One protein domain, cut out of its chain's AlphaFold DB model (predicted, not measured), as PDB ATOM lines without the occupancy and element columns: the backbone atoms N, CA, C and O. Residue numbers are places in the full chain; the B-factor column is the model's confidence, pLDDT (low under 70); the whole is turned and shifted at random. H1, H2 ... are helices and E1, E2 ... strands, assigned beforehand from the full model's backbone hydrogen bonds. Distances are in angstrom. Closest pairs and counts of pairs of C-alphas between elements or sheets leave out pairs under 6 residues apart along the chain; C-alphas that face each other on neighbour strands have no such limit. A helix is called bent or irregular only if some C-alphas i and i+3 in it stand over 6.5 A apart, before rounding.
ATOM      1  N   VAL A   8      96.133 105.876  67.684       96.44
ATOM      2  CA  VAL A   8      94.989 106.421  68.414       96.44
ATOM      3  C   VAL A   8      95.109 107.940  68.452       96.44
ATOM      4  O   VAL A   8      95.959 108.479  69.159       96.44
ATOM      5  N   ARG A   9      94.250 108.635  67.698       97.12
ATOM      6  CA  ARG A   9      94.311 110.102  67.554       97.12
ATOM      7  C   ARG A   9      93.285 110.849  68.379       97.12
ATOM      8  O   ARG A   9      93.533 111.968  68.825       97.12
ATOM      9  N   TYR A  10      92.144 110.218  68.621       97.38
ATOM     10  CA  TYR A  10      91.049 110.821  69.364       97.38
ATOM     11  C   TYR A  10      90.612 109.938  70.522       97.38
ATOM     12  O   TYR A  10      90.656 108.717  70.449       97.38
ATOM     13  N   LEU A  11      90.135 110.579  71.580       96.50
ATOM     14  CA  LEU A  11      89.420 109.973  72.689       96.50
ATOM     15  C   LEU A  11      88.008 110.553  72.720       96.50
ATOM     16  O   LEU A  11      87.833 111.774  72.696       96.50
ATOM     17  N   LYS A  12      86.988 109.705  72.816       94.69
ATOM     18  CA  LYS A  12      85.599 110.156  72.946       94.69
ATOM     19  C   LYS A  12      84.873 109.363  74.018       94.69
ATOM     20  O   LYS A  12      84.942 108.142  74.065       94.69
ATOM     21  N   ALA A  13      84.154 110.080  74.875       90.88
ATOM     22  CA  ALA A  13      83.291 109.460  75.864       90.88
ATOM     23  C   ALA A  13      81.955 109.055  75.246       90.88
ATOM     24  O   ALA A  13      81.288 109.889  74.626       90.88
ATOM     25  N   VAL A  14      81.545 107.822  75.508       85.56
ATOM     26  CA  VAL A  14      80.288 107.229  75.049       85.56
ATOM     27  C   VAL A  14      79.585 106.535  76.218       85.56
ATOM     28  O   VAL A  14      80.140 106.424  77.318       85.56
ATOM     29  N   GLU A  15      78.331 106.150  76.011       77.25
ATOM     30  CA  GLU A  15      77.538 105.415  77.007       77.25
ATOM     31  C   GLU A  15      77.550 103.900  76.750       77.25
ATOM     32  O   GLU A  15      77.441 103.136  77.704       77.25
ATOM     33  N   GLY A  16      77.813 103.489  75.506       74.81
ATOM     34  CA  GLY A  16      78.098 102.121  75.074       74.81
ATOM     35  C   GLY A  16      79.078 102.120  73.895       74.81
ATOM     36  O   GLY A  16      79.409 103.179  73.360       74.81
ATOM     37  N   VAL A  17      79.589 100.948  73.518       72.69
ATOM     38  CA  VAL A  17      80.429 100.804  72.320       72.69
ATOM     39  C   VAL A  17      79.516 100.602  71.118       72.69
ATOM     40  O   VAL A  17      78.769  99.634  71.096       72.69
ATOM     41  N   ALA A  18      79.593 101.510  70.146       76.50
ATOM     42  CA  ALA A  18      78.891 101.362  68.876       76.50
ATOM     43  C   ALA A  18      79.473 100.185  68.074       76.50
ATOM     44  O   ALA A  18      80.689  99.989  68.101       76.50
ATOM     45  N   GLU A  19      78.633  99.442  67.356       81.50
ATOM     46  CA  GLU A  19      78.997  98.358  66.435       81.50
ATOM     47  C   GLU A  19      79.211  98.873  64.992       81.50
ATOM     48  O   GLU A  19      78.779  99.975  64.636       81.50
ATOM     49  N   PRO A  20      79.889  98.110  64.110       84.31
ATOM     50  CA  PRO A  20      79.957  98.445  62.689       84.31
ATOM     51  C   PRO A  20      78.562  98.620  62.070       84.31
ATOM     52  O   PRO A  20      77.698  97.760  62.214       84.31
ATOM     53  N   GLY A  21      78.357  99.722  61.349       82.56
ATOM     54  CA  GLY A  21      77.053 100.103  60.795       82.56
ATOM     55  C   GLY A  21      76.193 100.966  61.724       82.56
ATOM     56  O   GLY A  21      75.227 101.562  61.248       82.56
ATOM     57  N   GLU A  22      76.555 101.100  63.002       89.31
ATOM     58  CA  GLU A  22      75.930 102.059  63.914       89.31
ATOM     59  C   GLU A  22      76.544 103.461  63.775       89.31
ATOM     60  O   GLU A  22      77.440 103.715  62.958       89.31
ATOM     61  N   ILE A  23      76.036 104.399  64.577       91.75
ATOM     62  CA  ILE A  23      76.449 105.799  64.582       91.75
ATOM     63  C   ILE A  23      77.197 106.111  65.876       91.75
ATOM     64  O   ILE A  23      76.690 105.921  66.975       91.75
ATOM     65  N   LEU A  24      78.399 106.672  65.748       93.31
ATOM     66  CA  LEU A  24      79.093 107.311  66.857       93.31
ATOM     67  C   LEU A  24      78.460 108.685  67.113       93.31
ATOM     68  O   LEU A  24      78.850 109.683  66.493       93.31
ATOM     69  N   GLY A  25      77.485 108.745  68.018       91.12
ATOM     70  CA  GLY A  25      76.655 109.929  68.202       91.12
ATOM     71  C   GLY A  25      77.277 111.080  68.991       91.12
ATOM     72  O   GLY A  25      78.278 110.981  69.717       91.12
ATOM     73  N   GLY A  26      76.664 112.248  68.842       91.38
ATOM     74  CA  GLY A  26      76.986 113.480  69.544       91.38
ATOM     75  C   GLY A  26      75.790 114.428  69.576       91.38
ATOM     76  O   GLY A  26      74.856 114.313  68.798       91.38
ATOM     77  N   THR A  27      75.814 115.393  70.491       92.81
ATOM     78  CA  THR A  27      74.809 116.467  70.519       92.81
ATOM     79  C   THR A  27      75.197 117.581  69.547       92.81
ATOM     80  O   THR A  27      76.389 117.781  69.299       92.81
ATOM     81  N   ARG A  28      74.241 118.389  69.066       93.81
ATOM     82  CA  ARG A  28      74.510 119.481  68.096       93.81
ATOM     83  C   ARG A  28      75.638 120.441  68.487       93.81
ATOM     84  O   ARG A  28      76.376 120.910  67.623       93.81
ATOM     85  N   ARG A  29      75.847 120.697  69.786       93.25
ATOM     86  CA  ARG A  29      76.959 121.542  70.282       93.25
ATOM     87  C   ARG A  29      78.349 120.989  69.921       93.25
ATOM     88  O   ARG A  29      79.329 121.727  69.931       93.25
ATOM     89  N   ASN A  30      78.432 119.693  69.623       94.12
ATOM     90  CA  ASN A  30      79.654 118.991  69.259       94.12
ATOM     91  C   ASN A  30      79.828 118.853  67.735       94.12
ATOM     92  O   ASN A  30      80.783 118.205  67.320       94.12
ATOM     93  N   ALA A  31      78.984 119.469  66.898       95.62
ATOM     94  CA  ALA A  31      79.038 119.287  65.443       95.62
ATOM     95  C   ALA A  31      80.391 119.645  64.835       95.62
ATOM     96  O   ALA A  31      81.014 118.812  64.190       95.62
ATOM     97  N   LYS A  32      80.912 120.840  65.125       96.44
ATOM     98  CA  LYS A  32      82.228 121.259  64.625       96.44
ATOM     99  C   LYS A  32      83.369 120.308  65.039       96.44
ATOM    100  O   LYS A  32      84.136 119.915  64.164       96.44
ATOM    101  N   PRO A  33      83.541 119.930  66.324       95.88
ATOM    102  CA  PRO A  33      84.594 118.986  66.695       95.88
ATOM    103  C   PRO A  33      84.360 117.556  66.181       95.88
ATOM    104  O   PRO A  33      85.345 116.884  65.898       95.88
ATOM    105  N   MET A  34      83.111 117.098  66.037       96.75
ATOM    106  CA  MET A  34      82.792 115.800  65.423       96.75
ATOM    107  C   MET A  34      83.138 115.789  63.932       96.75
ATOM    108  O   MET A  34      83.850 114.895  63.493       96.75
ATOM    109  N   GLN A  35      82.725 116.817  63.185       97.50
ATOM    110  CA  GLN A  35      83.061 116.964  61.769       97.50
ATOM    111  C   GLN A  35      84.574 117.011  61.576       97.50
ATOM    112  O   GLN A  35      85.115 116.252  60.787       97.50
ATOM    113  N   ARG A  36      85.278 117.822  62.378       97.19
ATOM    114  CA  ARG A  36      86.742 117.902  62.320       97.19
ATOM    115  C   ARG A  36      87.409 116.550  62.559       97.19
ATOM    116  O   ARG A  36      88.395 116.258  61.905       97.19
ATOM    117  N   MET A  37      86.914 115.770  63.519       97.38
ATOM    118  CA  MET A  37      87.416 114.417  63.759       97.38
ATOM    119  C   MET A  37      87.184 113.542  62.525       97.38
ATOM    120  O   MET A  37      88.124 112.899  62.079       97.38
ATOM    121  N   TRP A  38      85.977 113.549  61.952       97.50
ATOM    122  CA  TRP A  38      85.669 112.735  60.777       97.50
ATOM    123  C   TRP A  38      86.517 113.112  59.558       97.50
ATOM    124  O   TRP A  38      87.063 112.227  58.911       97.50
ATOM    125  N   ASP A  39      86.712 114.405  59.304       97.00
ATOM    126  CA  ASP A  39      87.556 114.888  58.208       97.00
ATOM    127  C   ASP A  39      89.043 114.531  58.411       97.00
ATOM    128  O   ASP A  39      89.761 114.300  57.443       97.00
ATOM    129  N   ASP A  40      89.521 114.501  59.664       96.44
ATOM    130  CA  ASP A  40      90.935 114.264  60.005       96.44
ATOM    131  C   ASP A  40      91.333 112.780  59.917       96.44
ATOM    132  O   ASP A  40      92.478 112.479  59.585       96.44
ATOM    133  N   ILE A  41      90.416 111.852  60.227       96.06
ATOM    134  CA  ILE A  41      90.740 110.410  60.306       96.06
ATOM    135  C   ILE A  41      89.840 109.500  59.460       96.06
ATOM    136  O   ILE A  41      90.112 108.302  59.360       96.06
ATOM    137  N   GLY A  42      88.761 110.013  58.871       96.12
ATOM    138  CA  GLY A  42      87.807 109.214  58.103       96.12
ATOM    139  C   GLY A  42      88.466 108.513  56.919       96.12
ATOM    140  O   GLY A  42      89.108 109.146  56.086       96.12
ATOM    141  N   GLY A  43      88.297 107.192  56.835       94.25
ATOM    142  CA  GLY A  43      88.878 106.373  55.768       94.25
ATOM    143  C   GLY A  43      90.370 106.081  55.935       94.25
ATOM    144  O   GLY A  43      90.979 105.531  55.018       94.25
ATOM    145  N   THR A  44      90.956 106.432  57.080       94.69
ATOM    146  CA  THR A  44      92.346 106.119  57.430       94.69
ATOM    147  C   THR A  44      92.422 104.932  58.401       94.69
ATOM    148  O   THR A  44      91.405 104.463  58.913       94.69
ATOM    149  N   ASP A  45      93.640 104.464  58.689       92.25
ATOM    150  CA  ASP A  45      93.900 103.466  59.740       92.25
ATOM    151  C   ASP A  45      93.991 104.084  61.156       92.25
ATOM    152  O   ASP A  45      94.187 103.361  62.142       92.25
ATOM    153  N   ASP A  46      93.844 105.408  61.284       95.75
ATOM    154  CA  ASP A  46      93.852 106.093  62.574       95.75
ATOM    155  C   ASP A  46      92.535 105.834  63.336       95.75
ATOM    156  O   ASP A  46      91.442 105.826  62.771       95.75
ATOM    157  N   ALA A  47      92.644 105.627  64.648       95.38
ATOM    158  CA  ALA A  47      91.563 105.151  65.500       95.38
ATOM    159  C   ALA A  47      91.104 106.183  66.540       95.38
ATOM    160  O   ALA A  47      91.855 107.061  66.985       95.38
ATOM    161  N   ILE A  48      89.868 105.995  66.999       96.62
ATOM    162  CA  ILE A  48      89.265 106.675  68.144       96.62
ATOM    163  C   ILE A  48      89.228 105.702  69.322       96.62
ATOM    164  O   ILE A  48      88.638 104.632  69.222       96.62
ATOM    165  N   ALA A  49      89.791 106.088  70.460       95.62
ATOM    166  CA  ALA A  49      89.580 105.411  71.729       95.62
ATOM    167  C   ALA A  49      88.210 105.786  72.317       95.62
ATOM    168  O   ALA A  49      87.906 106.967  72.524       95.62
ATOM    169  N   LEU A  50      87.390 104.782  72.627       92.94
ATOM    170  CA  LEU A  50      86.095 104.969  73.275       92.94
ATOM    171  C   LEU A  50      86.223 104.814  74.785       92.94
ATOM    172  O   LEU A  50      86.591 103.755  75.285       92.94
ATOM    173  N   TYR A  51      85.890 105.870  75.518       91.25
ATOM    174  CA  TYR A  51      85.864 105.882  76.976       91.25
ATOM    175  C   TYR A  51      84.440 105.677  77.492       91.25
ATOM    176  O   TYR A  51      83.538 106.445  77.144       91.25
ATOM    177  N   ILE A  52      84.241 104.695  78.374       82.69
ATOM    178  CA  ILE A  52      82.939 104.469  79.014       82.69
ATOM    179  C   ILE A  52      82.830 105.342  80.255       82.69
ATOM    180  O   ILE A  52      83.640 105.264  81.182       82.69
ATOM    181  N   LYS A  53      81.805 106.194  80.286       79.44
ATOM    182  CA  LYS A  53      81.550 107.069  81.436       79.44
ATOM    183  C   LYS A  53      81.249 106.242  82.690       79.44
ATOM    184  O   LYS A  53      80.654 105.177  82.613       79.44
ATOM    185  N   ARG A  54      81.594 106.789  83.863       70.94
ATOM    186  CA  ARG A  54      81.341 106.153  85.168       70.94
ATOM    187  C   ARG A  54      79.865 105.797  85.397       70.94
ATOM    188  O   ARG A  54      79.575 104.739  85.933       70.94
ATOM    189  N   ASN A  55      78.960 106.682  84.973       68.19
ATOM    190  CA  ASN A  55      77.510 106.516  85.079       68.19
ATOM    191  C   ASN A  55      76.892 106.597  83.669       68.19
ATOM    192  O   ASN A  55      76.471 107.691  83.273       68.19
ATOM    193  N   PRO A  56      76.890 105.511  82.875       64.44
ATOM    194  CA  PRO A  56      76.147 105.485  81.616       64.44
ATOM    195  C   PRO A  56      74.638 105.568  81.905       64.44
ATOM    196  O   PRO A  56      74.183 105.204  82.996       64.44
ATOM    197  N   ARG A  57      73.838 106.074  80.958       60.09
ATOM    198  CA  ARG A  57      72.375 106.046  81.110       60.09
ATOM    199  C   ARG A  57      71.899 104.593  81.105       60.09
ATOM    200  O   ARG A  57      72.488 103.730  80.462       60.09
ATOM    201  N   TRP A  58      70.822 104.327  81.841       47.41
ATOM    202  CA  TRP A  58      70.377 102.985  82.239       47.41
ATOM    203  C   TRP A  58      70.010 102.033  81.078       47.41
ATOM    204  O   TRP A  58      69.815 100.846  81.324       47.41
ATOM    205  N   HIS A  59      69.957 102.511  79.829       48.91
ATOM    206  CA  HIS A  59      69.703 101.692  78.637       48.91
ATOM    207  C   HIS A  59      70.940 100.939  78.112       48.91
ATOM    208  O   HIS A  59      70.780  99.957  77.397       48.91
ATOM    209  N   TYR A  60      72.151 101.314  78.539       50.38
ATOM    210  CA  TYR A  60      73.400 100.595  78.244       50.38
ATOM    211  C   TYR A  60      73.880  99.817  79.477       50.38
ATOM    212  O   TYR A  60      75.015  99.942  79.939       50.38
ATOM    213  N   ASN A  61      72.961  99.058  80.079       42.50
ATOM    214  CA  ASN A  61      73.224  98.302  81.293       42.50
ATOM    215  C   ASN A  61      74.172  97.119  80.985       42.50
ATOM    216  O   ASN A  61      73.817  96.254  80.179       42.50
ATOM    217  N   PRO A  62      75.345  97.017  81.638       45.00
ATOM    218  CA  PRO A  62      76.246  95.870  81.487       45.00
ATOM    219  C   PRO A  62      75.593  94.527  81.869       45.00
ATOM    220  O   PRO A  62      76.058  93.476  81.439       45.00
ATOM    221  N   ALA A  63      74.482  94.538  82.621       40.69
ATOM    222  CA  ALA A  63      73.698  93.337  82.912       40.69
ATOM    223  C   ALA A  63      72.816  92.858  81.737       40.69
ATOM    224  O   ALA A  63      72.447  91.687  81.703       40.69
ATOM    225  N   THR A  64      72.477  93.723  80.770       41.31
ATOM    226  CA  THR A  64      71.700  93.353  79.566       41.31
ATOM    227  C   THR A  64      72.576  93.141  78.331       41.31
ATOM    228  O   THR A  64      72.138  92.502  77.382       41.31
ATOM    229  N   THR A  65      73.840  93.574  78.366       44.44
ATOM    230  CA  THR A  65      74.916  93.144  77.447       44.44
ATOM    231  C   THR A  65      75.627  91.884  77.962       44.44
ATOM    232  O   THR A  65      76.819  91.675  77.733       44.44
ATOM    233  N   ALA A  66      74.882  91.008  78.647       36.09
ATOM    234  CA  ALA A  66      75.318  89.669  79.015       36.09
ATOM    235  C   ALA A  66      75.589  88.849  77.741       36.09
ATOM    236  O   ALA A  66      74.715  88.156  77.225       36.09
ATOM    237  N   GLY A  67      76.806  88.964  77.213       42.59
ATOM    238  CA  GLY A  67      77.320  88.043  76.208       42.59
ATOM    239  C   GLY A  67      78.230  88.606  75.124       42.59
ATOM    240  O   GLY A  67      78.705  87.789  74.343       42.59
ATOM    241  N   ARG A  68      78.488  89.922  75.013       50.53
ATOM    242  CA  ARG A  68      79.311  90.410  73.880       50.53
ATOM    243  C   ARG A  68      80.540  91.240  74.242       50.53
ATOM    244  O   ARG A  68      81.584  90.970  73.659       50.53
ATOM    245  N   HIS A  69      80.506  92.119  75.249       52.72
ATOM    246  CA  HIS A  69      81.685  92.924  75.609       52.72
ATOM    247  C   HIS A  69      81.770  93.239  77.116       52.72
ATOM    248  O   HIS A  69      80.820  93.744  77.711       52.72
ATOM    249  N   GLU A  70      82.921  92.975  77.750       55.25
ATOM    250  CA  GLU A  70      83.200  93.377  79.142       55.25
ATOM    251  C   GLU A  70      83.467  94.890  79.229       55.25
ATOM    252  O   GLU A  70      84.612  95.348  79.280       55.25
ATOM    253  N   HIS A  71      82.413  95.702  79.243       63.03
ATOM    254  CA  HIS A  71      82.560  97.143  79.430       63.03
ATOM    255  C   HIS A  71      82.742  97.480  80.909       63.03
ATOM    256  O   HIS A  71      81.828  97.339  81.723       63.03
ATOM    257  N   ARG A  72      83.938  97.961  81.258       69.88
ATOM    258  CA  ARG A  72      84.251  98.448  82.602       69.88
ATOM    259  C   ARG A  72      84.145  99.973  82.603       69.88
ATOM    260  O   ARG A  72      84.822 100.616  81.798       69.88
ATOM    261  N   PRO A  73      83.316 100.576  83.474       75.69
ATOM    262  CA  PRO A  73      83.278 102.024  83.610       75.69
ATOM    263  C   PRO A  73      84.686 102.592  83.828       75.69
ATOM    264  O   PRO A  73      85.544 101.939  84.422       75.69
ATOM    265  N   GLU A  74      84.928 103.800  83.326       84.25
ATOM    266  CA  GLU A  74      86.203 104.520  83.455       84.25
ATOM    267  C   GLU A  74      87.397 103.911  82.680       84.25
ATOM    268  O   GLU A  74      88.514 104.440  82.731       84.25
ATOM    269  N   HIS A  75      87.165 102.858  81.892       87.88
ATOM    270  CA  HIS A  75      88.157 102.275  80.986       87.88
ATOM    271  C   HIS A  75      87.979 102.779  79.551       87.88
ATOM    272  O   HIS A  75      86.899 103.222  79.142       87.88
ATOM    273  N   VAL A  76      89.055 102.685  78.770       90.75
ATOM    274  CA  VAL A  76      88.951 102.705  77.307       90.75
ATOM    275  C   VAL A  76      88.412 101.344  76.881       90.75
ATOM    276  O   VAL A  76      89.097 100.346  77.043       90.75
ATOM    277  N   ALA A  77      87.172 101.272  76.409       84.31
ATOM    278  CA  ALA A  77      86.500  99.998  76.148       84.31
ATOM    279  C   ALA A  77      86.699  99.469  74.728       84.31
ATOM    280  O   ALA A  77      86.480  98.283  74.498       84.31
ATOM    281  N   ALA A  78      87.064 100.334  73.783       88.44
ATOM    282  CA  ALA A  78      87.236  99.947  72.394       88.44
ATOM    283  C   ALA A  78      88.095 100.944  71.617       88.44
ATOM    284  O   ALA A  78      88.228 102.111  72.005       88.44
ATOM    285  N   LEU A  79      88.590 100.483  70.470       93.00
ATOM    286  CA  LEU A  79      88.979 101.340  69.357       93.00
ATOM    287  C   LEU A  79      87.908 101.324  68.269       93.00
ATOM    288  O   LEU A  79      87.290 100.288  68.021       93.00
ATOM    289  N   LEU A  80      87.726 102.463  67.610       93.19
ATOM    290  CA  LEU A  80      86.741 102.664  66.556       93.19
ATOM    291  C   LEU A  80      87.375 103.363  65.349       93.19
ATOM    292  O   LEU A  80      88.136 104.317  65.517       93.19
ATOM    293  N   TRP A  81      87.016 102.916  64.146       95.50
ATOM    294  CA  TRP A  81      87.411 103.530  62.876       95.50
ATOM    295  C   TRP A  81      86.199 104.072  62.124       95.50
ATOM    296  O   TRP A  81      85.116 103.479  62.139       95.50
ATOM    297  N   LEU A  82      86.406 105.195  61.442       95.88
ATOM    298  CA  LEU A  82      85.387 105.867  60.642       95.88
ATOM    299  C   LEU A  82      85.628 105.604  59.150       95.88
ATOM    300  O   LEU A  82      86.785 105.583  58.721       95.88
ATOM    301  N   PRO A  83      84.575 105.449  58.330       95.88
ATOM    302  CA  PRO A  83      84.733 105.417  56.884       95.88
ATOM    303  C   PRO A  83      85.125 106.808  56.370       95.88
ATOM    304  O   PRO A  83      84.977 107.808  57.077       95.88
ATOM    305  N   ALA A  84      85.604 106.888  55.128       96.12
ATOM    306  CA  ALA A  84      85.792 108.180  54.474       96.12
ATOM    307  C   ALA A  84      84.443 108.922  54.402       96.12
ATOM    308  O   ALA A  84      83.428 108.279  54.107       96.12
ATOM    309  N   PRO A  85      84.398 110.239  54.670       93.12
ATOM    310  CA  PRO A  85      83.170 111.002  54.519       93.12
ATOM    311  C   PRO A  85      82.716 110.983  53.050       93.12
ATOM    312  O   PRO A  85      83.521 111.283  52.163       93.12
ATOM    313  N   PRO A  86      81.448 110.631  52.761       93.44
ATOM    314  CA  PRO A  86      80.897 110.771  51.419       93.44
ATOM    315  C   PRO A  86      80.966 112.222  50.934       93.44
ATOM    316  O   PRO A  86      80.977 113.163  51.730       93.44
ATOM    317  N   GLU A  87      80.967 112.422  49.616       91.75
ATOM    318  CA  GLU A  87      81.003 113.767  49.040       91.75
ATOM    319  C   GLU A  87      79.827 114.610  49.569       91.75
ATOM    320  O   GLU A  87      78.669 114.212  49.448       91.75
ATOM    321  N   LYS A  88      80.130 115.780  50.150       90.19
ATOM    322  CA  LYS A  88      79.166 116.740  50.736       90.19
ATOM    323  C   LYS A  88      78.417 116.255  51.984       90.19
ATOM    324  O   LYS A  88      77.607 117.022  52.499       90.19
ATOM    325  N   ALA A  89      78.686 115.049  52.479       93.50
ATOM    326  CA  ALA A  89      78.099 114.582  53.726       93.50
ATOM    327  C   ALA A  89      78.701 115.318  54.928       93.50
ATOM    328  O   ALA A  89      79.886 115.656  54.971       93.50
ATOM    329  N   THR A  90      77.862 115.534  55.925       96.50
ATOM    330  CA  THR A  90      78.182 116.177  57.190       96.50
ATOM    331  C   THR A  90      77.717 115.301  58.341       96.50
ATOM    332  O   THR A  90      76.897 114.401  58.182       96.50
ATOM    333  N   VAL A  91      78.185 115.596  59.550       96.69
ATOM    334  CA  VAL A  91      77.716 114.900  60.758       96.69
ATOM    335  C   VAL A  91      76.216 115.068  61.034       96.69
ATOM    336  O   VAL A  91      75.679 114.331  61.850       96.69
ATOM    337  N   TYR A  92      75.538 116.023  60.386       96.69
ATOM    338  CA  TYR A  92      74.086 116.211  60.505       96.69
ATOM    339  C   TYR A  92      73.276 115.212  59.678       96.69
ATOM    340  O   TYR A  92      72.082 115.061  59.922       96.69
ATOM    341  N   ASP A  93      73.909 114.535  58.722       96.25
ATOM    342  CA  ASP A  93      73.253 113.532  57.882       96.25
ATOM    343  C   ASP A  93      73.119 112.174  58.597       96.25
ATOM    344  O   ASP A  93      72.501 111.249  58.072       96.25
ATOM    345  N   PHE A  94      73.682 112.054  59.806       93.62
ATOM    346  CA  PHE A  94      73.712 110.829  60.597       93.62
ATOM    347  C   PHE A  94      73.245 111.116  62.019       93.62
ATOM    348  O   PHE A  94      73.814 111.962  62.700       93.62
ATOM    349  N   THR A  95      72.262 110.357  62.486       90.31
ATOM    350  CA  THR A  95      71.679 110.496  63.823       90.31
ATOM    351  C   THR A  95      71.707 109.139  64.504       90.31
ATOM    352  O   THR A  95      71.330 108.146  63.884       90.31
ATOM    353  N   GLU A  96      72.152 109.089  65.760       83.12
ATOM    354  CA  GLU A  96      72.043 107.874  66.580       83.12
ATOM    355  C   GLU A  96      70.623 107.780  67.162       83.12
ATOM    356  O   GLU A  96      69.917 106.807  66.915       83.12
ATOM    357  N   ASP A  97      70.172 108.831  67.857       84.19
ATOM    358  CA  ASP A  97      68.825 108.939  68.431       84.19
ATOM    359  C   ASP A  97      68.398 110.414  68.639       84.19
ATOM    360  O   ASP A  97      69.082 111.350  68.217       84.19
ATOM    361  N   GLU A  98      67.256 110.647  69.301       83.06
ATOM    362  CA  GLU A  98      66.727 111.994  69.589       83.06
ATOM    363  C   GLU A  98      67.664 112.867  70.445       83.06
ATOM    364  O   GLU A  98      67.595 114.096  70.402       83.06
ATOM    365  N   GLN A  99      68.535 112.254  71.245       82.12
ATOM    366  CA  GLN A  99      69.487 112.943  72.109       82.12
ATOM    367  C   GLN A  99      70.828 113.177  71.397       82.12
ATOM    368  O   GLN A  99      71.497 114.191  71.631       82.12
ATOM    369  N   TYR A 100      71.233 112.235  70.555       85.19
ATOM    370  CA  TYR A 100      72.458 112.237  69.770       85.19
ATOM    371  C   TYR A 100      72.135 112.514  68.301       85.19
ATOM    372  O   TYR A 100      72.278 111.679  67.410       85.19
ATOM    373  N   GLU A 101      71.714 113.758  68.094       92.25
ATOM    374  CA  GLU A 101      71.148 114.322  66.865       92.25
ATOM    375  C   GLU A 101      72.127 114.414  65.681       92.25
ATOM    376  O   GLU A 101      71.742 114.874  64.608       92.25
ATOM    377  N   ILE A 102      73.406 114.122  65.912       95.12
ATOM    378  CA  ILE A 102      74.474 114.139  64.912       95.12
ATOM    379  C   ILE A 102      75.424 112.971  65.164       95.12
ATOM    380  O   ILE A 102      75.532 112.488  66.295       95.12
ATOM    381  N   GLY A 103      76.223 112.591  64.175       94.56
ATOM    382  CA  GLY A 103      77.183 111.519  64.378       94.56
ATOM    383  C   GLY A 103      78.097 111.242  63.202       94.56
ATOM    384  O   GLY A 103      78.143 111.975  62.218       94.56
ATOM    385  N   CYS A 104      78.870 110.174  63.348       95.44
ATOM    386  CA  CYS A 104      79.694 109.627  62.281       95.44
ATOM    387  C   CYS A 104      79.384 108.132  62.159       95.44
ATOM    388  O   CYS A 104      79.330 107.460  63.192       95.44
ATOM    389  N   PRO A 105      79.195 107.598  60.944       95.00
ATOM    390  CA  PRO A 105      79.018 106.164  60.760       95.00
ATOM    391  C   PRO A 105      80.260 105.399  61.228       95.00
ATOM    392  O   PRO A 105      81.390 105.875  61.096       95.00
ATOM    393  N   VAL A 106      80.050 104.202  61.766       93.06
ATOM    394  CA  VAL A 106      81.116 103.340  62.284       93.06
ATOM    395  C   VAL A 106      81.498 102.295  61.243       93.06
ATOM    396  O   VAL A 106      80.666 101.494  60.824       93.06
ATOM    397  N   ALA A 107      82.767 102.287  60.827       93.38
ATOM    398  CA  ALA A 107      83.265 101.323  59.843       93.38
ATOM    399  C   ALA A 107      83.752 100.025  60.492       93.38
ATOM    400  O   ALA A 107      83.506  98.940  59.970       93.38
ATOM    401  N   ALA A 108      84.475 100.130  61.606       91.00
ATOM    402  CA  ALA A 108      85.048  98.982  62.298       91.00
ATOM    403  C   ALA A 108      85.272  99.287  63.778       91.00
ATOM    404  O   ALA A 108      85.440 100.445  64.170       91.00
ATOM    405  N   VAL A 109      85.306  98.227  64.585       88.12
ATOM    406  CA  VAL A 109      85.425  98.298  66.043       88.12
ATOM    407  C   VAL A 109      86.323  97.169  66.528       88.12
ATOM    408  O   VAL A 109      86.169  96.023  66.116       88.12
ATOM    409  N   ASN A 110      87.241  97.487  67.436       87.62
ATOM    410  CA  ASN A 110      87.940  96.509  68.257       87.62
ATOM    411  C   ASN A 110      87.496  96.732  69.701       87.62
ATOM    412  O   ASN A 110      88.001  97.625  70.379       87.62
ATOM    413  N   ALA A 111      86.551  95.917  70.162       82.88
ATOM    414  CA  ALA A 111      85.936  96.042  71.479       82.88
ATOM    415  C   ALA A 111      86.748  95.379  72.608       82.88
ATOM    416  O   ALA A 111      86.190  94.919  73.607       82.88
ATOM    417  N   THR A 112      88.073  95.303  72.450       84.12
ATOM    418  CA  THR A 112      88.950  94.843  73.528       84.12
ATOM    419  C   THR A 112      89.034  95.906  74.618       84.12
ATOM    420  O   THR A 112      89.465  97.040  74.380       84.12
ATOM    421  N   CYS A 113      88.654  95.508  75.833       83.06
ATOM    422  CA  CYS A 113      88.722  96.362  77.006       83.06
ATOM    423  C   CYS A 113      90.183  96.720  77.311       83.06
ATOM    424  O   CYS A 113      91.030  95.854  77.534       83.06
ATOM    425  N   GLY A 114      90.469  98.012  77.258       88.75
ATOM    426  CA  GLY A 114      91.775  98.600  77.469       88.75
ATOM    427  C   GLY A 114      91.997  99.087  78.900       88.75
ATOM    428  O   GLY A 114      91.295  98.684  79.829       88.75
ATOM    429  N   PRO A 115      93.004  99.949  79.114       91.94
ATOM    430  CA  PRO A 115      93.383 100.394  80.447       91.94
ATOM    431  C   PRO A 115      92.333 101.315  81.081       91.94
ATOM    432  O   PRO A 115      91.590 102.031  80.399       91.94
ATOM    433  N   HIS A 116      92.345 101.361  82.414       92.50
ATOM    434  CA  HIS A 116      91.651 102.392  83.175       92.50
ATOM    435  C   HIS A 116      92.253 103.764  82.838       92.50
ATOM    436  O   HIS A 116      93.447 104.004  83.048       92.50
ATOM    437  N   LEU A 117      91.439 104.685  82.312       93.62
ATOM    438  CA  LEU A 117      91.955 105.919  81.711       93.62
ATOM    439  C   LEU A 117      92.638 106.819  82.747       93.62
ATOM    440  O   LEU A 117      93.687 107.396  82.469       93.62
ATOM    441  N   ARG A 118      92.056 106.934  83.947       94.00
ATOM    442  CA  ARG A 118      92.624 107.771  85.011       94.00
ATOM    443  C   ARG A 118      94.006 107.274  85.427       94.00
ATOM    444  O   ARG A 118      94.953 108.045  85.382       94.00
ATOM    445  N   ASP A 119      94.136 106.000  85.772       95.12
ATOM    446  CA  ASP A 119      95.411 105.391  86.155       95.12
ATOM    447  C   ASP A 119      96.466 105.550  85.062       95.12
ATOM    448  O   ASP A 119      97.613 105.886  85.356       95.12
ATOM    449  N   LEU A 120      96.070 105.396  83.792       96.00
ATOM    450  CA  LEU A 120      96.958 105.653  82.667       96.00
ATOM    451  C   LEU A 120      97.453 107.107  82.654       96.00
ATOM    452  O   LEU A 120      98.652 107.333  82.522       96.00
ATOM    453  N   VAL A 121      96.565 108.085  82.851       96.19
ATOM    454  CA  VAL A 121      96.938 109.505  82.953       96.19
ATOM    455  C   VAL A 121      97.887 109.746  84.133       96.19
ATOM    456  O   VAL A 121      98.929 110.368  83.959       96.19
ATOM    457  N   PHE A 122      97.586 109.218  85.319       96.94
ATOM    458  CA  PHE A 122      98.446 109.398  86.496       96.94
ATOM    459  C   PHE A 122      99.831 108.777  86.310       96.94
ATOM    460  O   PHE A 122     100.835 109.381  86.685       96.94
ATOM    461  N   ARG A 123      99.901 107.617  85.653       97.12
ATOM    462  CA  ARG A 123     101.163 106.957  85.319       97.12
ATOM    463  C   ARG A 123     101.997 107.749  84.309       97.12
ATOM    464  O   ARG A 123     103.214 107.768  84.431       97.12
ATOM    465  N   LEU A 124     101.364 108.355  83.303       97.12
ATOM    466  CA  LEU A 124     102.065 109.038  82.210       97.12
ATOM    467  C   LEU A 124     102.483 110.469  82.554       97.12
ATOM    468  O   LEU A 124     103.522 110.921  82.087       97.12
ATOM    469  N   PHE A 125     101.678 111.177  83.348       95.69
ATOM    470  CA  PHE A 125     101.845 112.616  83.574       95.69
ATOM    471  C   PHE A 125     102.349 112.976  84.977       95.69
ATOM    472  O   PHE A 125     102.650 114.141  85.226       95.69
ATOM    473  N   GLY A 126     102.471 112.009  85.893       94.62
ATOM    474  CA  GLY A 126     103.096 112.216  87.202       94.62
ATOM    475  C   GLY A 126     102.500 113.401  87.968       94.62
ATOM    476  O   GLY A 126     101.298 113.436  88.226       94.62
ATOM    477  N   SER A 127     103.332 114.390  88.313       94.00
ATOM    478  CA  SER A 127     102.909 115.597  89.042       94.00
ATOM    479  C   SER A 127     101.868 116.444  88.303       94.00
ATOM    480  O   SER A 127     101.090 117.142  88.948       94.00
ATOM    481  N   ASP A 128     101.812 116.367  86.971       94.50
ATOM    482  CA  ASP A 128     100.881 117.151  86.152       94.50
ATOM    483  C   ASP A 128      99.533 116.443  85.939       94.50
ATOM    484  O   ASP A 128      98.585 117.022  85.390       94.50
ATOM    485  N   ALA A 129      99.412 115.191  86.397       95.38
ATOM    486  CA  ALA A 129      98.272 114.325  86.123       95.38
ATOM    487  C   ALA A 129      96.924 114.921  86.544       95.38
ATOM    488  O   ALA A 129      95.944 114.774  85.817       95.38
ATOM    489  N   ASP A 130      96.852 115.640  87.666       94.19
ATOM    490  CA  ASP A 130      95.607 116.273  88.119       94.19
ATOM    491  C   ASP A 130      95.129 117.387  87.176       94.19
ATOM    492  O   ASP A 130      93.925 117.577  86.964       94.19
ATOM    493  N   GLY A 131      96.065 118.143  86.595       93.56
ATOM    494  CA  GLY A 131      95.772 119.163  85.589       93.56
ATOM    495  C   GLY A 131      95.241 118.536  84.304       93.56
ATOM    496  O   GLY A 131      94.172 118.919  83.822       93.56
ATOM    497  N   VAL A 132      95.952 117.523  83.809       93.75
ATOM    498  CA  VAL A 132      95.606 116.764  82.598       93.75
ATOM    499  C   VAL A 132      94.252 116.066  82.756       93.75
ATOM    500  O   VAL A 132      93.356 116.227  81.926       93.75
ATOM    501  N   TRP A 133      94.052 115.346  83.863       93.06
ATOM    502  CA  TRP A 133      92.817 114.618  84.143       93.06
ATOM    503  C   TRP A 133      91.606 115.546  84.220       93.06
ATOM    504  O   TRP A 133      90.550 115.241  83.666       93.06
ATOM    505  N   ARG A 134      91.745 116.707  84.866       91.38
ATOM    506  CA  ARG A 134      90.670 117.704  84.960       91.38
ATOM    507  C   ARG A 134      90.249 118.232  83.586       91.38
ATOM    508  O   ARG A 134      89.049 118.354  83.339       91.38
ATOM    509  N   GLN A 135      91.201 118.497  82.690       90.25
ATOM    510  CA  GLN A 135      90.911 118.947  81.322       90.25
ATOM    511  C   GLN A 135      90.235 117.847  80.487       90.25
ATOM    512  O   GLN A 135      89.201 118.098  79.854       90.25
ATOM    513  N   LEU A 136      90.752 116.614  80.548       90.38
ATOM    514  CA  LEU A 136      90.151 115.457  79.878       90.38
ATOM    515  C   LEU A 136      88.726 115.210  80.376       90.38
ATOM    516  O   LEU A 136      87.790 115.157  79.580       90.38
ATOM    517  N   ARG A 137      88.524 115.146  81.696       88.31
ATOM    518  CA  ARG A 137      87.210 114.914  82.308       88.31
ATOM    519  C   ARG A 137      86.173 115.952  81.875       88.31
ATOM    520  O   ARG A 137      85.025 115.577  81.628       88.31
ATOM    521  N   GLY A 138      86.550 117.228  81.761       85.31
ATOM    522  CA  GLY A 138      85.654 118.275  81.260       85.31
ATOM    523  C   GLY A 138      85.164 117.982  79.839       85.31
ATOM    524  O   GLY A 138      83.962 118.022  79.569       85.31
ATOM    525  N   SER A 139      86.080 117.586  78.953       84.88
ATOM    526  CA  SER A 139      85.763 117.242  77.560       84.88
ATOM    527  C   SER A 139      84.909 115.974  77.443       84.88
ATOM    528  O   SER A 139      83.902 115.958  76.731       84.88
ATOM    529  N   LEU A 140      85.258 114.938  78.212       86.44
ATOM    530  CA  LEU A 140      84.556 113.652  78.248       86.44
ATOM    531  C   LEU A 140      83.136 113.776  78.824       86.44
ATOM    532  O   LEU A 140      82.206 113.139  78.329       86.44
ATOM    533  N   THR A 141      82.921 114.651  79.812       83.88
ATOM    534  CA  THR A 141      81.572 114.938  80.342       83.88
ATOM    535  C   THR A 141      80.657 115.486  79.243       83.88
ATOM    536  O   THR A 141      79.486 115.115  79.151       83.88
ATOM    537  N   GLY A 142      81.203 116.317  78.350       78.88
ATOM    538  CA  GLY A 142      80.471 116.896  77.227       78.88
ATOM    539  C   GLY A 142      80.172 115.930  76.072       78.88
ATOM    540  O   GLY A 142      79.384 116.292  75.193       78.88
ATOM    541  N   GLY A 143      80.783 114.736  76.058       84.56
ATOM    542  CA  GLY A 143      80.723 113.783  74.938       84.56
ATOM    543  C   GLY A 143      81.455 114.265  73.678       84.56
ATOM    544  O   GLY A 143      81.225 113.742  72.586       84.56
ATOM    545  N   ARG A 144      82.297 115.296  73.812       91.75
ATOM    546  CA  ARG A 144      83.061 115.893  72.715       91.75
ATOM    547  C   ARG A 144      84.282 115.011  72.405       91.75
ATOM    548  O   ARG A 144      84.945 114.594  73.356       91.75
ATOM    549  N   PRO A 145      84.619 114.763  71.127       94.75
ATOM    550  CA  PRO A 145      85.878 114.111  70.791       94.75
ATOM    551  C   PRO A 145      87.063 115.007  71.166       94.75
ATOM    552  O   PRO A 145      87.047 116.224  70.943       94.75
ATOM    553  N   PHE A 146      88.085 114.400  71.751       95.38
ATOM    554  CA  PHE A 146      89.278 115.063  72.256       95.38
ATOM    555  C   PHE A 146      90.506 114.510  71.538       95.38
ATOM    556  O   PHE A 146      90.698 113.300  71.510       95.38
ATOM    557  N   ARG A 147      91.315 115.381  70.936       95.75
ATOM    558  CA  ARG A 147      92.526 114.979  70.217       95.75
ATOM    559  C   ARG A 147      93.651 114.677  71.214       95.75
ATOM    560  O   ARG A 147      93.824 115.445  72.158       95.75
ATOM    561  N   ILE A 148      94.348 113.555  71.042       96.19
ATOM    562  CA  ILE A 148      95.340 113.026  72.000       96.19
ATOM    563  C   ILE A 148      96.658 112.566  71.359       96.19
ATOM    564  O   ILE A 148      97.504 112.024  72.060       96.19
ATOM    565  N   ASP A 149      96.848 112.761  70.056       93.75
ATOM    566  CA  ASP A 149      98.077 112.400  69.329       93.75
ATOM    567  C   ASP A 149      99.119 113.522  69.256       93.75
ATOM    568  O   ASP A 149     100.177 113.333  68.662       93.75
ATOM    569  N   ASP A 150      98.842 114.701  69.813       90.69
ATOM    570  CA  ASP A 150      99.751 115.839  69.739       90.69
ATOM    571  C   ASP A 150      99.844 116.651  71.041       90.69
ATOM    572  O   ASP A 150      99.106 116.466  72.019       90.69
ATOM    573  N   GLY A 151     100.846 117.534  71.066       91.12
ATOM    574  CA  GLY A 151     101.098 118.463  72.161       91.12
ATOM    575  C   GLY A 151     101.253 117.772  73.517       91.12
ATOM    576  O   GLY A 151     101.935 116.759  73.650       91.12
ATOM    577  N   ALA A 152     100.601 118.336  74.536       90.50
ATOM    578  CA  ALA A 152     100.671 117.839  75.909       90.50
ATOM    579  C   ALA A 152     100.010 116.463  76.105       90.50
ATOM    580  O   ALA A 152     100.192 115.865  77.156       90.50
ATOM    581  N   TYR A 153      99.241 115.961  75.134       94.69
ATOM    582  CA  TYR A 153      98.505 114.702  75.264       94.69
ATOM    583  C   TYR A 153      99.122 113.551  74.472       94.69
ATOM    584  O   TYR A 153      98.726 112.414  74.719       94.69
ATOM    585  N   ALA A 154     100.120 113.810  73.618       95.19
ATOM    586  CA  ALA A 154     100.797 112.788  72.816       95.19
ATOM    587  C   ALA A 154     101.210 111.528  73.613       95.19
ATOM    588  O   ALA A 154     100.921 110.430  73.139       95.19
ATOM    589  N   PRO A 155     101.738 111.620  74.860       97.06
ATOM    590  CA  PRO A 155     102.049 110.423  75.648       97.06
ATOM    591  C   PRO A 155     100.848 109.493  75.883       97.06
ATOM    592  O   PRO A 155     101.011 108.277  75.978       97.06
ATOM    593  N   LEU A 156      99.631 110.045  75.983       96.62
ATOM    594  CA  LEU A 156      98.399 109.268  76.125       96.62
ATOM    595  C   LEU A 156      98.030 108.561  74.815       96.62
ATOM    596  O   LEU A 156      97.706 107.372  74.851       96.62
ATOM    597  N   GLY A 157      98.094 109.269  73.682       96.31
ATOM    598  CA  GLY A 157      97.883 108.691  72.353       96.31
ATOM    599  C   GLY A 157      98.864 107.558  72.054       96.31
ATOM    600  O   GLY A 157      98.444 106.468  71.662       96.31
ATOM    601  N   ASP A 158     100.149 107.767  72.342       96.44
ATOM    602  CA  ASP A 158     101.210 106.773  72.147       96.44
ATOM    603  C   ASP A 158     101.022 105.543  73.038       96.44
ATOM    604  O   ASP A 158     101.177 104.404  72.588       96.44
ATOM    605  N   ALA A 159     100.643 105.745  74.303       95.94
ATOM    606  CA  ALA A 159     100.418 104.644  75.232       95.94
ATOM    607  C   ALA A 159      99.204 103.789  74.841       95.94
ATOM    608  O   ALA A 159      99.278 102.562  74.915       95.94
ATOM    609  N   LEU A 160      98.101 104.412  74.409       95.62
ATOM    610  CA  LEU A 160      96.928 103.685  73.916       95.62
ATOM    611  C   LEU A 160      97.242 102.966  72.603       95.62
ATOM    612  O   LEU A 160      96.919 101.790  72.459       95.62
ATOM    613  N   THR A 161      97.939 103.634  71.686       95.12
ATOM    614  CA  THR A 161      98.422 103.030  70.440       95.12
ATOM    615  C   THR A 161      99.255 101.782  70.715       95.12
ATOM    616  O   THR A 161      98.954 100.711  70.192       95.12
ATOM    617  N   SER A 162     100.246 101.894  71.598       93.31
ATOM    618  CA  SER A 162     101.133 100.785  71.963       93.31
ATOM    619  C   SER A 162     100.375  99.634  72.620       93.31
ATOM    620  O   SER A 162     100.625  98.473  72.303       93.31
ATOM    621  N   PHE A 163      99.427  99.942  73.513       92.44
ATOM    622  CA  PHE A 163      98.595  98.933  74.166       92.44
ATOM    623  C   PHE A 163      97.811  98.113  73.138       92.44
ATOM    624  O   PHE A 163      97.876  96.888  73.156       92.44
ATOM    625  N   TYR A 164      97.113  98.777  72.215       89.69
ATOM    626  CA  TYR A 164      96.264  98.097  71.238       89.69
ATOM    627  C   TYR A 164      97.044  97.434  70.097       89.69
ATOM    628  O   TYR A 164      96.594  96.416  69.580       89.69
ATOM    629  N   ALA A 165      98.221  97.950  69.736       88.44
ATOM    630  CA  ALA A 165      99.106  97.304  68.767       88.44
ATOM    631  C   ALA A 165      99.698  95.979  69.287       88.44
ATOM    632  O   ALA A 165     100.048  95.110  68.491       88.44
ATOM    633  N   ALA A 166      99.804  95.816  70.610       84.06
ATOM    634  CA  ALA A 166     100.296  94.596  71.245       84.06
ATOM    635  C   ALA A 166      99.221  93.505  71.412       84.06
ATOM    636  O   ALA A 166      99.550  92.378  71.788       84.06
TER     637      ALA A 166
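Overview. This is residues 8 to 166 of the 171 residues of an uncharacterized protein of Roseomonas genomospecies 6 (UniProt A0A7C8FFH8). A strongly twisted four-stranded sheet, E1 E3 E4 E6, forms the core, with H3 crossing one face and H1 on the opposite face, while the long bent helix H2 folds back on itself so that its second arm, H2b, runs by the E1 edge. H1 also packs on E5 of a small second sheet, E2 and E5, and the long loop of residues 53 to 75 reaches away from the core. The printed part has 159 residues, with three named helices and six named strands in the order E1 E2 H1 E3 E4 E5 E6 H2 H3; the class is mixed, helices and strands. The larger sheet is mixed, with E1 parallel to E3 and the other neighbours antiparallel. The whole is compact, with a radius of gyration of the C-alphas of 14.8 A and spans of 44 by 37 by 30 A.

Along the chain. E1, residues 8 to 14, begins at C-alpha 8 (94.989, 106.421, 68.414) and is 16.1 A long. E2 is residues 23 to 26. H1, residues 28 to 41, is 20.2 A long and irregular, with C-alphas 29 and 32 7.7 A apart. E3, residues 46 to 52, is 19.8 A long, and E4, residues 76 to 81, is 14.5 A. E5, residues 102 to 105, runs on into E6, residues 108 to 110, across a break of 2 residues, at 84 degrees. H2, residues 117 to 141, was assigned as one helix by its hydrogen bonds but is bent, with C-alphas 124 and 127 9.5 A apart; its arms are H2a, residues 117 to 124, and H2b, residues 127 to 141, 23.1 A long and irregular, with C-alphas 127 and 130 7.4 A apart. H3, residues 151 to 165, is 21.5 A long and irregular, with C-alphas 152 and 155 7.5 A apart; it ends at C-alpha 165 (99.106, 97.304, 68.767).

Arrangement. E1 and E3 are parallel, with N 12 and O 49 2.9 A apart, within hydrogen-bond range. The hairpin E3 and E4 has N 48 and O 80 at 2.8 A, and antiparallel E4 and E6 have N 79 and O 110 at 2.9 A. H3 is on this sheet at a height of 8.6 A and runs across the strands, at 82 degrees to E1 on the local plane; its closest C-alphas to E1 are Thr 161 and Val 8, 5.2 A. H1 is on the opposite face at 10.8 A, along the strands. H2b lies over E1, slantwise at 41 degrees on the local plane, with the closest C-alphas, Leu 140 and Ala 13, 5.0 A apart. H2a only grazes the sheet, with residues 117 to 118. H2a and H2b touch, closest at the C-alphas of Phe 122 and Ala 129, 4.9 A, at a shallow tilt of 26 degrees, opposite ways. H3 touches H2a with residues 155 to 156 alone, closest at the C-alphas of Pro 155 and Leu 124, 6.7 A. In the second sheet, antiparallel E2 and E5 have N 24 and O 104 at 2.8 A; the closest C-alphas of H1 and E5 are Arg 28 and Ile 102, 6.2 A. Every O i to N i+4 pair is within hydrogen-bond range in H2a, against 8 of 10 in H1, 10 of 11 in H2b and 9 of 11 in H3.

Size, cuts and confidence. The two C-alphas farthest apart, those of Glu 87 and Ser 127, are 45.6 A apart. The printed part has no cut. The links E3 to E4 and E4 to E5 are long, with 23 and 20 residues. The mean pLDDT of the printed part is 86.9, and residues 55 to 72 are under 70.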